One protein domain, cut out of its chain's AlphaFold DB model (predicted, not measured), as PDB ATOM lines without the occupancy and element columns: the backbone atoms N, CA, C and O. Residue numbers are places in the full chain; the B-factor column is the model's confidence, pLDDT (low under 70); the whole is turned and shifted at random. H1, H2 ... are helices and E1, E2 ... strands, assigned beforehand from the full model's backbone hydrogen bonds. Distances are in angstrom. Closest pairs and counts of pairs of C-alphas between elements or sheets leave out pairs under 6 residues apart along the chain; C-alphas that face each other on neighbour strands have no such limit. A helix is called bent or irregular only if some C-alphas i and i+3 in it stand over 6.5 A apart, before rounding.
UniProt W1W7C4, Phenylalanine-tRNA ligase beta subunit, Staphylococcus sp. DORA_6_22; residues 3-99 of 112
ATOM      1  N   GLY A   3     149.791 200.901 140.166       79.50
ATOM      2  CA  GLY A   3     149.091 202.054 139.575       79.50
ATOM      3  C   GLY A   3     148.401 201.779 138.227       79.50
ATOM      4  O   GLY A   3     147.568 202.572 137.803       79.50
ATOM      5  N   ALA A   4     148.721 200.663 137.561       80.88
ATOM      6  CA  ALA A   4     148.043 200.196 136.348       80.88
ATOM      7  C   ALA A   4     146.938 199.156 136.649       80.88
ATOM      8  O   ALA A   4     146.328 198.616 135.728       80.88
ATOM      9  N   GLY A   5     146.672 198.872 137.931       84.19
ATOM     10  CA  GLY A   5     145.625 197.958 138.385       84.19
ATOM     11  C   GLY A   5     146.008 196.476 138.361       84.19
ATOM     12  O   GLY A   5     145.125 195.652 138.119       84.19
ATOM     13  N   LEU A   6     147.294 196.148 138.545       89.94
ATOM     14  CA  LEU A   6     147.769 194.781 138.790       89.94
ATOM     15  C   LEU A   6     148.113 194.612 140.273       89.94
ATOM     16  O   LEU A   6     148.795 195.468 140.834       89.94
ATOM     17  N   ASP A   7     147.730 193.486 140.863       92.56
ATOM     18  CA  ASP A   7     148.048 193.143 142.247       92.56
ATOM     19  C   ASP A   7     149.369 192.366 142.331       92.56
ATOM     20  O   ASP A   7     149.674 191.526 141.477       92.56
ATOM     21  N   GLN A   8     150.165 192.632 143.368       93.12
ATOM     22  CA  GLN A   8     151.404 191.894 143.591       93.12
ATOM     23  C   GLN A   8     151.112 190.503 144.171       93.12
ATOM     24  O   GLN A   8     150.543 190.371 145.254       93.12
ATOM     25  N   ALA A   9     151.550 189.462 143.470       93.75
ATOM     26  CA  ALA A   9     151.542 188.085 143.934       93.75
ATOM     27  C   ALA A   9     152.917 187.690 144.488       93.75
ATOM     28  O   ALA A   9     153.958 188.162 144.030       93.75
ATOM     29  N   ILE A  10     152.909 186.793 145.474       94.12
ATOM     30  CA  ILE A  10     154.101 186.121 145.993       94.12
ATOM     31  C   ILE A  10     153.794 184.629 145.965       94.12
ATOM     32  O   ILE A  10     152.892 184.172 146.669       94.12
ATOM     33  N   THR A  11     154.514 183.880 145.133       93.19
ATOM     34  CA  THR A  11     154.316 182.434 144.982       93.19
ATOM     35  C   THR A  11     155.506 181.650 145.527       93.19
ATOM     36  O   THR A  11     156.574 182.197 145.809       93.19
ATOM     37  N   TYR A  12     155.322 180.343 145.719       92.50
ATOM     38  CA  TYR A  12     156.398 179.478 146.189       92.50
ATOM     39  C   TYR A  12     157.531 179.394 145.157       92.50
ATOM     40  O   TYR A  12     157.309 179.384 143.946       92.50
ATOM     41  N   SER A  13     158.766 179.289 145.644       93.38
ATOM     42  CA  SER A  13     159.941 179.081 144.785       93.38
ATOM     43  C   SER A  13     160.088 177.630 144.314       93.38
ATOM     44  O   SER A  13     160.797 177.375 143.343       93.38
ATOM     45  N   LEU A  14     159.420 176.696 144.995       94.44
ATOM     46  CA  LEU A  14     159.432 175.265 144.703       94.44
ATOM     47  C   LEU A  14     158.155 174.859 143.967       94.44
ATOM     48  O   LEU A  14     157.059 175.104 144.469       94.44
ATOM     49  N   VAL A  15     158.327 174.200 142.830       94.12
ATOM     50  CA  VAL A  15     157.286 173.605 141.983       94.12
ATOM     51  C   VAL A  15     157.446 172.081 141.954       94.12
ATOM     52  O   VAL A  15     158.391 171.522 142.526       94.12
ATOM     53  N   SER A  16     156.532 171.392 141.273       93.50
ATOM     54  CA  SER A  16     156.734 169.984 140.949       93.50
ATOM     55  C   SER A  16     157.819 169.831 139.884       93.50
ATOM     56  O   SER A  16     157.995 170.692 139.017       93.50
ATOM     57  N   LYS A  17     158.515 168.696 139.907       92.06
ATOM     58  CA  LYS A  17     159.555 168.357 138.927       92.06
ATOM     59  C   LYS A  17     159.106 168.512 137.471       92.06
ATOM     60  O   LYS A  17     159.874 168.995 136.646       92.06
ATOM     61  N   ASN A  18     157.856 168.161 137.171       91.38
ATOM     62  CA  ASN A  18     157.309 168.243 135.815       91.38
ATOM     63  C   ASN A  18     157.093 169.686 135.340       91.38
ATOM     64  O   ASN A  18     157.162 169.928 134.143       91.38
ATOM     65  N   HIS A  19     156.862 170.628 136.261       91.94
ATOM     66  CA  HIS A  19     156.625 172.043 135.950       91.94
ATOM     67  C   HIS A  19     157.879 172.916 136.123       91.94
ATOM     68  O   HIS A  19     157.844 174.120 135.877       91.94
ATOM     69  N   ALA A  20     159.006 172.335 136.543       91.31
ATOM     70  CA  ALA A  20     160.236 173.072 136.828       91.31
ATOM     71  C   ALA A  20     160.836 173.773 135.606       91.31
ATOM     72  O   ALA A  20     161.396 174.858 135.753       91.31
ATOM     73  N   THR A  21     160.686 173.178 134.421       92.06
ATOM     74  CA  THR A  21     161.191 173.706 133.145       92.06
ATOM     75  C   THR A  21     160.119 174.417 132.318       92.06
ATOM     76  O   THR A  21     160.390 174.847 131.196       92.06
ATOM     77  N   ASP A  22     158.891 174.531 132.829       91.56
ATOM     78  CA  ASP A  22     157.803 175.167 132.092       91.56
ATOM     79  C   ASP A  22     158.120 176.637 131.828       91.56
ATOM     80  O   ASP A  22     158.495 177.393 132.727       91.56
ATOM     81  N   PHE A  23     157.957 177.052 130.570       91.25
ATOM     82  CA  PHE A  23     158.271 178.404 130.101       91.25
ATOM     83  C   PHE A  23     159.725 178.846 130.364       91.25
ATOM     84  O   PHE A  23     160.015 180.045 130.350       91.25
ATOM     85  N   ALA A  24     160.649 177.905 130.592       89.62
ATOM     86  CA  ALA A  24     162.069 178.208 130.686       89.62
ATOM     87  C   ALA A  24     162.594 178.661 129.315       89.62
ATOM     88  O   ALA A  24     162.483 177.956 128.313       89.62
ATOM     89  N   LEU A  25     163.184 179.857 129.266       84.88
ATOM     90  CA  LEU A  25     163.782 180.399 128.038       84.88
ATOM     91  C   LEU A  25     165.144 179.769 127.722       84.88
ATOM     92  O   LEU A  25     165.591 179.787 126.578       84.88
ATOM     93  N   GLN A  26     165.815 179.242 128.745       84.50
ATOM     94  CA  GLN A  26     167.124 178.615 128.635       84.50
ATOM     95  C   GLN A  26     167.001 177.143 129.005       84.50
ATOM     96  O   GLN A  26     166.463 176.810 130.059       84.50
ATOM     97  N   ASN A  27     167.538 176.265 128.160       86.88
ATOM     98  CA  ASN A  27     167.632 174.848 128.479       86.88
ATOM     99  C   ASN A  27     168.814 174.622 129.432       86.88
ATOM    100  O   ASN A  27     169.948 174.424 128.994       86.88
ATOM    101  N   ARG A  28     168.548 174.735 130.735       90.31
ATOM    102  CA  ARG A  28     169.530 174.573 131.813       90.31
ATOM    103  C   ARG A  28     169.019 173.571 132.846       90.31
ATOM    104  O   ARG A  28     167.804 173.444 133.007       90.31
ATOM    105  N   PRO A  29     169.915 172.870 133.561       91.81
ATOM    106  CA  PRO A  29     169.502 171.905 134.569       91.81
ATOM    107  C   PRO A  29     168.684 172.573 135.680       91.81
ATOM    108  O   PRO A  29     168.941 173.712 136.083       91.81
ATOM    109  N   THR A  30     167.675 171.856 136.160       93.19
ATOM    110  CA  THR A  30     166.875 172.226 137.328       93.19
ATOM    111  C   THR A  30     167.577 171.783 138.610       93.19
ATOM    112  O   THR A  30     168.499 170.968 138.584       93.19
ATOM    113  N   ILE A  31     167.147 172.328 139.748       93.19
ATOM    114  CA  ILE A  31     167.675 171.951 141.063       93.19
ATOM    115  C   ILE A  31     166.564 171.317 141.878       93.19
ATOM    116  O   ILE A  31     165.558 171.957 142.187       93.19
ATOM    117  N   GLU A  32     166.769 170.055 142.230       92.75
ATOM    118  CA  GLU A  32     165.847 169.253 143.026       92.75
ATOM    119  C   GLU A  32     166.308 169.192 144.480       92.75
ATOM    120  O   GLU A  32     167.499 169.078 144.777       92.75
ATOM    121  N   LEU A  33     165.349 169.249 145.402       90.88
ATOM    122  CA  LEU A  33     165.614 168.973 146.804       90.88
ATOM    123  C   LEU A  33     165.815 167.469 146.999       90.88
ATOM    124  O   LEU A  33     165.035 166.663 146.501       90.88
ATOM    125  N   LEU A  34     166.815 167.092 147.798       90.06
ATOM    126  CA  LEU A  34     167.078 165.684 148.123       90.06
ATOM    127  C   LEU A  34     165.945 165.039 148.938       90.06
ATOM    128  O   LEU A  34     165.683 163.850 148.804       90.06
ATOM    129  N   MET A  35     165.291 165.817 149.804       92.56
ATOM    130  CA  MET A  35     164.218 165.349 150.687       92.56
ATOM    131  C   MET A  35     163.046 166.339 150.669       92.56
ATOM    132  O   MET A  35     162.906 167.144 151.594       92.56
ATOM    133  N   PRO A  36     162.221 166.337 149.606       91.81
ATOM    134  CA  PRO A  36     161.045 167.187 149.544       91.81
ATOM    135  C   PRO A  36     159.948 166.659 150.474       91.81
ATOM    136  O   PRO A  36     159.735 165.456 150.593       91.81
ATOM    137  N   MET A  37     159.216 167.569 151.118       89.56
ATOM    138  CA  MET A  37     158.086 167.207 151.989       89.56
ATOM    139  C   MET A  37     156.807 166.883 151.196       89.56
ATOM    140  O   MET A  37     155.883 166.283 151.733       89.56
ATOM    141  N   SER A  38     156.738 167.298 149.928       91.81
ATOM    142  CA  SER A  38     155.625 167.047 149.008       91.81
ATOM    143  C   SER A  38     156.129 167.056 147.565       91.81
ATOM    144  O   SER A  38     157.014 167.842 147.227       91.81
ATOM    145  N   GLU A  39     155.535 166.237 146.693       89.31
ATOM    146  CA  GLU A  39     155.867 166.217 145.260       89.31
ATOM    147  C   GLU A  39     155.608 167.566 144.575       89.31
ATOM    148  O   GLU A  39     156.358 167.957 143.678       89.31
ATOM    149  N   ALA A  40     154.599 168.311 145.041       87.75
ATOM    150  CA  ALA A  40     154.260 169.640 144.526       87.75
ATOM    151  C   ALA A  40     155.349 170.696 144.800       87.75
ATOM    152  O   ALA A  40     155.374 171.730 144.141       87.75
ATOM    153  N   HIS A  41     156.253 170.436 145.751       91.50
ATOM    154  CA  HIS A  41     157.322 171.347 146.161       91.50
ATOM    155  C   HIS A  41     158.660 170.604 146.221       91.50
ATOM    156  O   HIS A  41     159.267 170.456 147.284       91.50
ATOM    157  N   SER A  42     159.100 170.110 145.065       94.25
ATOM    158  CA  SER A  42     160.283 169.255 144.936       94.25
ATOM    159  C   SER A  42     161.450 169.911 144.201       94.25
ATOM    160  O   SER A  42     162.604 169.593 144.489       94.25
ATOM    161  N   THR A  43     161.176 170.856 143.302       95.06
ATOM    162  CA  THR A  43     162.179 171.414 142.386       95.06
ATOM    163  C   THR A  43     162.094 172.933 142.346       95.06
ATOM    164  O   THR A  43     161.001 173.495 142.372       95.06
ATOM    165  N   LEU A  44     163.233 173.626 142.289       95.06
ATOM    166  CA  LEU A  44     163.257 175.080 142.141       95.06
ATOM    167  C   LEU A  44     162.740 175.503 140.760       95.06
ATOM    168  O   LEU A  44     163.084 174.908 139.738       95.06
ATOM    169  N   ARG A  45     161.914 176.551 140.744       95.12
ATOM    170  CA  ARG A  45     161.285 177.091 139.533       95.12
ATOM    171  C   ARG A  45     162.296 177.766 138.595       95.12
ATOM    172  O   ARG A  45     163.113 178.574 139.043       95.12
ATOM    173  N   GLN A  46     162.176 177.518 137.288       95.62
ATOM    174  CA  GLN A  46     162.881 178.278 136.238       95.62
ATOM    175  C   GLN A  46     162.026 179.391 135.610       95.62
ATOM    176  O   GLN A  46     162.525 180.205 134.834       95.62
ATOM    177  N   SER A  47     160.740 179.447 135.958       94.81
ATOM    178  CA  SER A  47     159.793 180.477 135.536       94.81
ATOM    179  C   SER A  47     158.819 180.800 136.668       94.81
ATOM    180  O   SER A  47     158.533 179.955 137.516       94.81
ATOM    181  N   LEU A  48     158.291 182.024 136.681       94.75
ATOM    182  CA  LEU A  48     157.232 182.443 137.607       94.75
ATOM    183  C   LEU A  48     155.829 182.085 137.083       94.75
ATOM    184  O   LEU A  48     154.866 182.050 137.845       94.75
ATOM    185  N   LEU A  49     155.706 181.814 135.779       94.31
ATOM    186  CA  LEU A  49     154.418 181.630 135.110       94.31
ATOM    187  C   LEU A  49     153.594 180.433 135.609       94.31
ATOM    188  O   LEU A  49     152.390 180.629 135.760       94.31
ATOM    189  N   PRO A  50     154.160 179.243 135.909       92.75
ATOM    190  CA  PRO A  50     153.359 178.098 136.350       92.75
ATOM    191  C   PRO A  50     152.486 178.420 137.571       92.75
ATOM    192  O   PRO A  50     151.265 178.290 137.522       92.75
ATOM    193  N   HIS A  51     153.081 178.981 138.627       93.62
ATOM    194  CA  HIS A  51     152.327 179.357 139.823       93.62
ATOM    195  C   HIS A  51     151.395 180.557 139.611       93.62
ATOM    196  O   HIS A  51     150.355 180.641 140.263       93.62
ATOM    197  N   LEU A  52     151.727 181.486 138.709       93.94
ATOM    198  CA  LEU A  52     150.812 182.570 138.341       93.94
ATOM    199  C   LEU A  52     149.565 182.030 137.615       93.94
ATOM    200  O   LEU A  52     148.455 182.491 137.882       93.94
ATOM    201  N   ILE A  53     149.723 181.023 136.750       93.38
ATOM    202  CA  ILE A  53     148.612 180.329 136.080       93.38
ATOM    203  C   ILE A  53     147.761 179.563 137.098       93.38
ATOM    204  O   ILE A  53     146.530 179.640 137.044       93.38
ATOM    205  N   ASP A  54     148.386 178.887 138.062       92.38
ATOM    206  CA  ASP A  54     147.673 178.214 139.150       92.38
ATOM    207  C   ASP A  54     146.886 179.211 140.008       92.38
ATOM    208  O   ASP A  54     145.720 178.974 140.336       92.38
ATOM    209  N   ALA A  55     147.479 180.366 140.324       93.44
ATOM    210  CA  ALA A  55     146.819 181.432 141.071       93.44
ATOM    211  C   ALA A  55     145.604 181.995 140.317       93.44
ATOM    212  O   ALA A  55     144.550 182.231 140.920       93.44
ATOM    213  N   VAL A  56     145.710 182.171 138.998       93.25
ATOM    214  CA  VAL A  56     144.572 182.558 138.154       93.25
ATOM    215  C   VAL A  56     143.508 181.465 138.150       93.25
ATOM    216  O   VAL A  56     142.344 181.756 138.419       93.25
ATOM    217  N   SER A  57     143.891 180.209 137.930       92.88
ATOM    218  CA  SER A  57     142.968 179.066 137.914       92.88
ATOM    219  C   SER A  57     142.208 178.931 139.240       92.88
ATOM    220  O   SER A  57     140.989 178.753 139.253       92.88
ATOM    221  N   TYR A  58     142.898 179.119 140.366       93.69
ATOM    222  CA  TYR A  58     142.322 179.130 141.711       93.69
ATOM    223  C   TYR A  58     141.290 180.251 141.916       93.69
ATOM    224  O   TYR A  58     140.268 180.039 142.583       93.69
ATOM    225  N   ASN A  59     141.546 181.439 141.358       92.88
ATOM    226  CA  ASN A  59     140.641 182.587 141.419       92.88
ATOM    227  C   ASN A  59     139.420 182.407 140.508       92.88
ATOM    228  O   ASN A  59     138.287 182.613 140.951       92.88
ATOM    229  N   VAL A  60     139.630 181.942 139.276       92.00
ATOM    230  CA  VAL A  60     138.551 181.657 138.321       92.00
ATOM    231  C   VAL A  60     137.603 180.597 138.883       92.00
ATOM    232  O   VAL A  60     136.386 180.784 138.845       92.00
ATOM    233  N   ALA A  61     138.128 179.543 139.516       93.50
ATOM    234  CA  ALA A  61     137.322 178.529 140.206       93.50
ATOM    235  C   ALA A  61     136.449 179.106 141.344       93.50
ATOM    236  O   ALA A  61     135.425 178.527 141.705       93.50
ATOM    237  N   ARG A  62     136.816 180.274 141.886       93.62
ATOM    238  CA  ARG A  62     136.061 181.031 142.902       93.62
ATOM    239  C   ARG A  62     135.188 182.140 142.319       93.62
ATOM    240  O   ARG A  62     134.665 182.953 143.075       93.62
ATOM    241  N   LYS A  63     134.974 182.138 141.000       90.81
ATOM    242  CA  LYS A  63     134.191 183.134 140.248       90.81
ATOM    243  C   LYS A  63     134.833 184.526 140.176       90.81
ATOM    244  O   LYS A  63     134.169 185.472 139.761       90.81
ATOM    245  N   ASN A  64     136.120 184.648 140.502       89.44
ATOM    246  CA  ASN A  64     136.896 185.858 140.239       89.44
ATOM    247  C   ASN A  64     137.476 185.759 138.822       89.44
ATOM    248  O   ASN A  64     138.521 185.148 138.619       89.44
ATOM    249  N   THR A  65     136.778 186.317 137.830       85.69
ATOM    250  CA  THR A  65     137.177 186.222 136.411       85.69
ATOM    251  C   THR A  65     138.130 187.327 135.963       85.69
ATOM    252  O   THR A  65     138.794 187.171 134.948       85.69
ATOM    253  N   ASN A  66     138.200 188.435 136.706       87.88
ATOM    254  CA  ASN A  66     139.079 189.564 136.410       87.88
ATOM    255  C   ASN A  66     140.288 189.494 137.340       87.88
ATOM    256  O   ASN A  66     140.232 189.997 138.461       87.88
ATOM    257  N   VAL A  67     141.353 188.832 136.897       90.62
ATOM    258  CA  VAL A  67     142.554 188.599 137.707       90.62
ATOM    259  C   VAL A  67     143.739 189.219 136.989       90.62
ATOM    260  O   VAL A  67     144.004 188.903 135.830       90.62
ATOM    261  N   LYS A  68     144.434 190.125 137.671       92.94
ATOM    262  CA  LYS A  68     145.581 190.860 137.139       92.94
ATOM    263  C   LYS A  68     146.684 190.797 138.179       92.94
ATOM    264  O   LYS A  68     146.630 191.528 139.158       92.94
ATOM    265  N   LEU A  69     147.640 189.899 137.986       94.19
ATOM    266  CA  LEU A  69     148.713 189.648 138.941       94.19
ATOM    267  C   LEU A  69     150.064 189.957 138.312       94.19
ATOM    268  O   LEU A  69     150.277 189.705 137.126       94.19
ATOM    269  N   TYR A  70     150.991 190.450 139.121       96.00
ATOM    270  CA  TYR A  70     152.407 190.476 138.785       96.00
ATOM    271  C   TYR A  70     153.240 189.943 139.948       96.00
ATOM    272  O   TYR A  70     152.872 190.102 141.106       96.00
ATOM    273  N   GLU A  71     154.377 189.334 139.649       96.25
ATOM    274  CA  GLU A  71     155.343 188.876 140.641       96.25
ATOM    275  C   GLU A  71     156.743 189.324 140.225       96.25
ATOM    276  O   GLU A  71     157.117 189.243 139.051       96.25
ATOM    277  N   ILE A  72     157.511 189.788 141.210       95.62
ATOM    278  CA  ILE A  72     158.956 189.976 141.107       95.62
ATOM    279  C   ILE A  72     159.580 188.928 142.016       95.62
ATOM    280  O   ILE A  72     159.330 188.922 143.222       95.62
ATOM    281  N   GLY A  73     160.351 188.017 141.438       94.50
ATOM    282  CA  GLY A  73     160.888 186.890 142.179       94.50
ATOM    283  C   GLY A  73     162.054 186.229 141.470       94.50
ATOM    284  O   GLY A  73     162.272 186.408 140.275       94.50
ATOM    285  N   ARG A  74     162.810 185.438 142.227       95.50
ATOM    286  CA  ARG A  74     163.964 184.717 141.690       95.50
ATOM    287  C   ARG A  74     163.544 183.412 141.025       95.50
ATOM    288  O   ARG A  74     162.633 182.723 141.507       95.50
ATOM    289  N   VAL A  75     164.233 183.099 139.938       95.00
ATOM    290  CA  VAL A  75     164.260 181.795 139.275       95.00
ATOM    291  C   VAL A  75     165.679 181.239 139.341       95.00
ATOM    292  O   VAL A  75     166.639 182.001 139.484       95.00
ATOM    293  N   PHE A  76     165.807 179.918 139.269       95.12
ATOM    294  CA  PHE A  76     167.056 179.229 139.578       95.12
ATOM    295  C   PHE A  76     167.495 178.359 138.410       95.12
ATOM    296  O   PHE A  76     166.746 177.489 137.966       95.12
ATOM    297  N   PHE A  77     168.728 178.547 137.953       94.62
ATOM    298  CA  PHE A  77     169.322 177.723 136.907       94.62
ATOM    299  C   PHE A  77     170.561 177.013 137.440       94.62
ATOM    300  O   PHE A  77     171.466 177.646 137.978       94.62
ATOM    301  N   GLY A  78     170.615 175.690 137.295       93.44
ATOM    302  CA  GLY A  78     171.772 174.912 137.719       93.44
ATOM    303  C   GLY A  78     173.019 175.237 136.889       93.44
ATOM    304  O   GLY A  78     172.938 175.467 135.676       93.44
ATOM    305  N   ASN A  79     174.172 175.234 137.558       90.50
ATOM    306  CA  ASN A  79     175.500 175.377 136.949       90.50
ATOM    307  C   ASN A  79     176.240 174.037 136.796       90.50
ATOM    308  O   ASN A  79     177.137 173.919 135.970       90.50
ATOM    309  N   GLY A  80     175.821 173.002 137.526       82.94
ATOM    310  CA  GLY A  80     176.466 171.690 137.536       82.94
ATOM    311  C   GLY A  80     176.362 171.043 138.914       82.94
ATOM    312  O   GLY A  80     175.812 171.633 139.846       82.94
ATOM    313  N   GLU A  81     176.863 169.816 139.052       82.12
ATOM    314  CA  GLU A  81     176.885 169.130 140.347       82.12
ATOM    315  C   GLU A  81     177.841 169.825 141.325       82.12
ATOM    316  O   GLU A  81     179.010 170.046 141.020       82.12
ATOM    317  N   GLY A  82     177.346 170.149 142.522       83.88
ATOM    318  CA  GLY A  82     178.146 170.758 143.590       83.88
ATOM    319  C   GLY A  82     178.375 172.267 143.459       83.88
ATOM    320  O   GLY A  82     178.954 172.859 144.368       83.88
ATOM    321  N   GLU A  83     177.891 172.899 142.389       90.94
ATOM    322  CA  GLU A  83     177.954 174.349 142.206       90.94
ATOM    323  C   GLU A  83     176.639 175.029 142.603       90.94
ATOM    324  O   GLU A  83     175.549 174.463 142.478       90.94
ATOM    325  N   LEU A  84     176.739 176.267 143.091       91.06
ATOM    326  CA  LEU A  84     175.560 177.071 143.407       91.06
ATOM    327  C   LEU A  84     174.806 177.446 142.119       91.06
ATOM    328  O   LEU A  84     175.451 177.704 141.098       91.06
ATOM    329  N   PRO A  85     173.460 177.503 142.149       93.44
ATOM    330  CA  PRO A  85     172.681 178.015 141.029       93.44
ATOM    331  C   PRO A  85     173.006 179.455 140.678       93.44
ATOM    332  O   PRO A  85     173.332 180.264 141.546       93.44
ATOM    333  N   ASP A  86     172.707 179.793 139.431       94.19
ATOM    334  CA  ASP A  86     172.438 181.171 139.062       94.19
ATOM    335  C   ASP A  86     171.021 181.547 139.497       94.19
ATOM    336  O   ASP A  86     170.032 180.947 139.063       94.19
ATOM    337  N   GLU A  87     170.932 182.572 140.340       94.56
ATOM    338  CA  GLU A  87     169.675 183.199 140.726       94.56
ATOM    339  C   GLU A  87     169.433 184.425 139.852       94.56
ATOM    340  O   GLU A  87     170.188 185.398 139.901       94.56
ATOM    341  N   VAL A  88     168.362 184.396 139.062       94.75
ATOM    342  CA  VAL A  88     167.996 185.513 138.187       94.75
ATOM    343  C   VAL A  88     166.664 186.083 138.640       94.75
ATOM    344  O   VAL A  88     165.698 185.351 138.852       94.75
ATOM    345  N   GLU A  89     166.601 187.400 138.808       95.62
ATOM    346  CA  GLU A  89     165.358 188.083 139.146       95.62
ATOM    347  C   GLU A  89     164.495 188.247 137.894       95.62
ATOM    348  O   GLU A  89     164.922 188.823 136.893       95.62
ATOM    349  N   TYR A  90     163.284 187.698 137.945       95.06
ATOM    350  CA  TYR A  90     162.293 187.795 136.886       95.06
ATOM    351  C   TYR A  90     161.149 188.694 137.349       95.06
ATOM    352  O   TYR A  90     160.695 188.620 138.491       95.06
ATOM    353  N   LEU A  91     160.655 189.513 136.423       94.56
ATOM    354  CA  LEU A  91     159.354 190.160 136.519       94.56
ATOM    355  C   LEU A  91     158.407 189.406 135.590       94.56
ATOM    356  O   LEU A  91     158.663 189.279 134.394       94.56
ATOM    357  N   SER A  92     157.313 188.892 136.129       94.31
ATOM    358  CA  SER A  92     156.279 188.210 135.352       94.31
ATOM    359  C   SER A  92     154.908 188.718 135.751       94.31
ATOM    360  O   SER A  92     154.713 189.214 136.858       94.31
ATOM    361  N   GLY A  93     153.946 188.605 134.845       93.12
ATOM    362  CA  GLY A  93     152.571 188.979 135.123       93.12
ATOM    363  C   GLY A  93     151.600 188.172 134.287       93.12
ATOM    364  O   GLY A  93     151.952 187.651 133.231       93.12
ATOM    365  N   ILE A  94     150.380 188.066 134.793       92.56
ATOM    366  CA  ILE A  94     149.272 187.385 134.141       92.56
ATOM    367  C   ILE A  94     148.022 188.246 134.280       92.56
ATOM    368  O   ILE A  94     147.732 188.789 135.348       92.56
ATOM    369  N   LEU A  95     147.298 188.405 133.178       91.38
ATOM    370  CA  LEU A  95     146.076 189.191 133.115       91.38
ATOM    371  C   LEU A  95     144.997 188.351 132.436       91.38
ATOM    372  O   LEU A  95     145.249 187.725 131.412       91.38
ATOM    373  N   THR A  96     143.799 188.333 133.011       87.88
ATOM    374  CA  THR A  96     142.623 187.682 132.429       87.88
ATOM    375  C   THR A  96     141.350 188.450 132.780       87.88
ATOM    376  O   THR A  96     141.294 189.149 133.798       87.88
ATOM    377  N   GLY A  97     140.333 188.319 131.927       84.31
ATOM    378  CA  GLY A  97     139.040 188.984 132.058       84.31
ATOM    379  C   GLY A  97     138.976 190.343 131.360       84.31
ATOM    380  O   GLY A  97     139.621 190.575 130.336       84.31
ATOM    381  N   ASP A  98     138.165 191.244 131.908       78.81
ATOM    382  CA  ASP A  98     137.975 192.592 131.372       78.81
ATOM    383  C   ASP A  98     139.016 193.562 131.967       78.81
ATOM    384  O   ASP A  98     139.149 193.698 133.187       78.81
ATOM    385  N   PHE A  99     139.754 194.267 131.106       64.56
ATOM    386  CA  PHE A  99     140.720 195.300 131.486       64.56
ATOM    387  C   PHE A  99     140.016 196.561 132.003       64.56
ATOM    388  O   PHE A  99     140.413 197.127 133.025       64.56
TER     389      PHE A  99
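This is residues 3 to 99 of the 112 residues of the protein "Phenylalanine-tRNA ligase beta subunit" of Staphylococcus sp. DORA_6_22 (UniProt W1W7C4). With little regular structure, this is a long, bent two-stranded hairpin, E1 and E2, with one helix, H1, packed over one face of both strands in the half holding residues 67 and 94, and a long looping stretch, residues 3 to 48, before the helix. The 97 printed residues hold H1, E1 and E2 in that order, 34 residues in a mixed class; the sheet is antiparallel. It is elongated, 47 by 27 by 19 A, and only just compact, close to loose, with a radius of gyration of the C-alphas of 14.5 A.

Residues 7 to 8 pair parallel with residues 69 to 70 of E1, residues 67 to 77. In H1, residues 49 to 60, every O i to N i+4 pair is within hydrogen-bond range; its closest C-alphas to E1 are Val 56 and Val 67, 6.4 A. To E2, residues 86 to 96, they are Leu 52 and Ile 94, 6.6 A. In the hairpin E1 and E2, N 71 and O 92 are 2.8 A apart, within hydrogen-bond range.

H1 begins at C-alpha 49 (154.418, 181.630, 135.110) and measures 16.2 A. E1 measures 28.9 A and bends by 59 degrees at residue 72. E2 measures 31.2 A, ending at C-alpha 96 (142.623, 187.682, 132.429).

The C-alphas of Gly 82 and Asp 98, the two farthest apart, are 47.3 A apart. The printed part has no cut, both links are short, and residue 99 alone has pLDDT under 70.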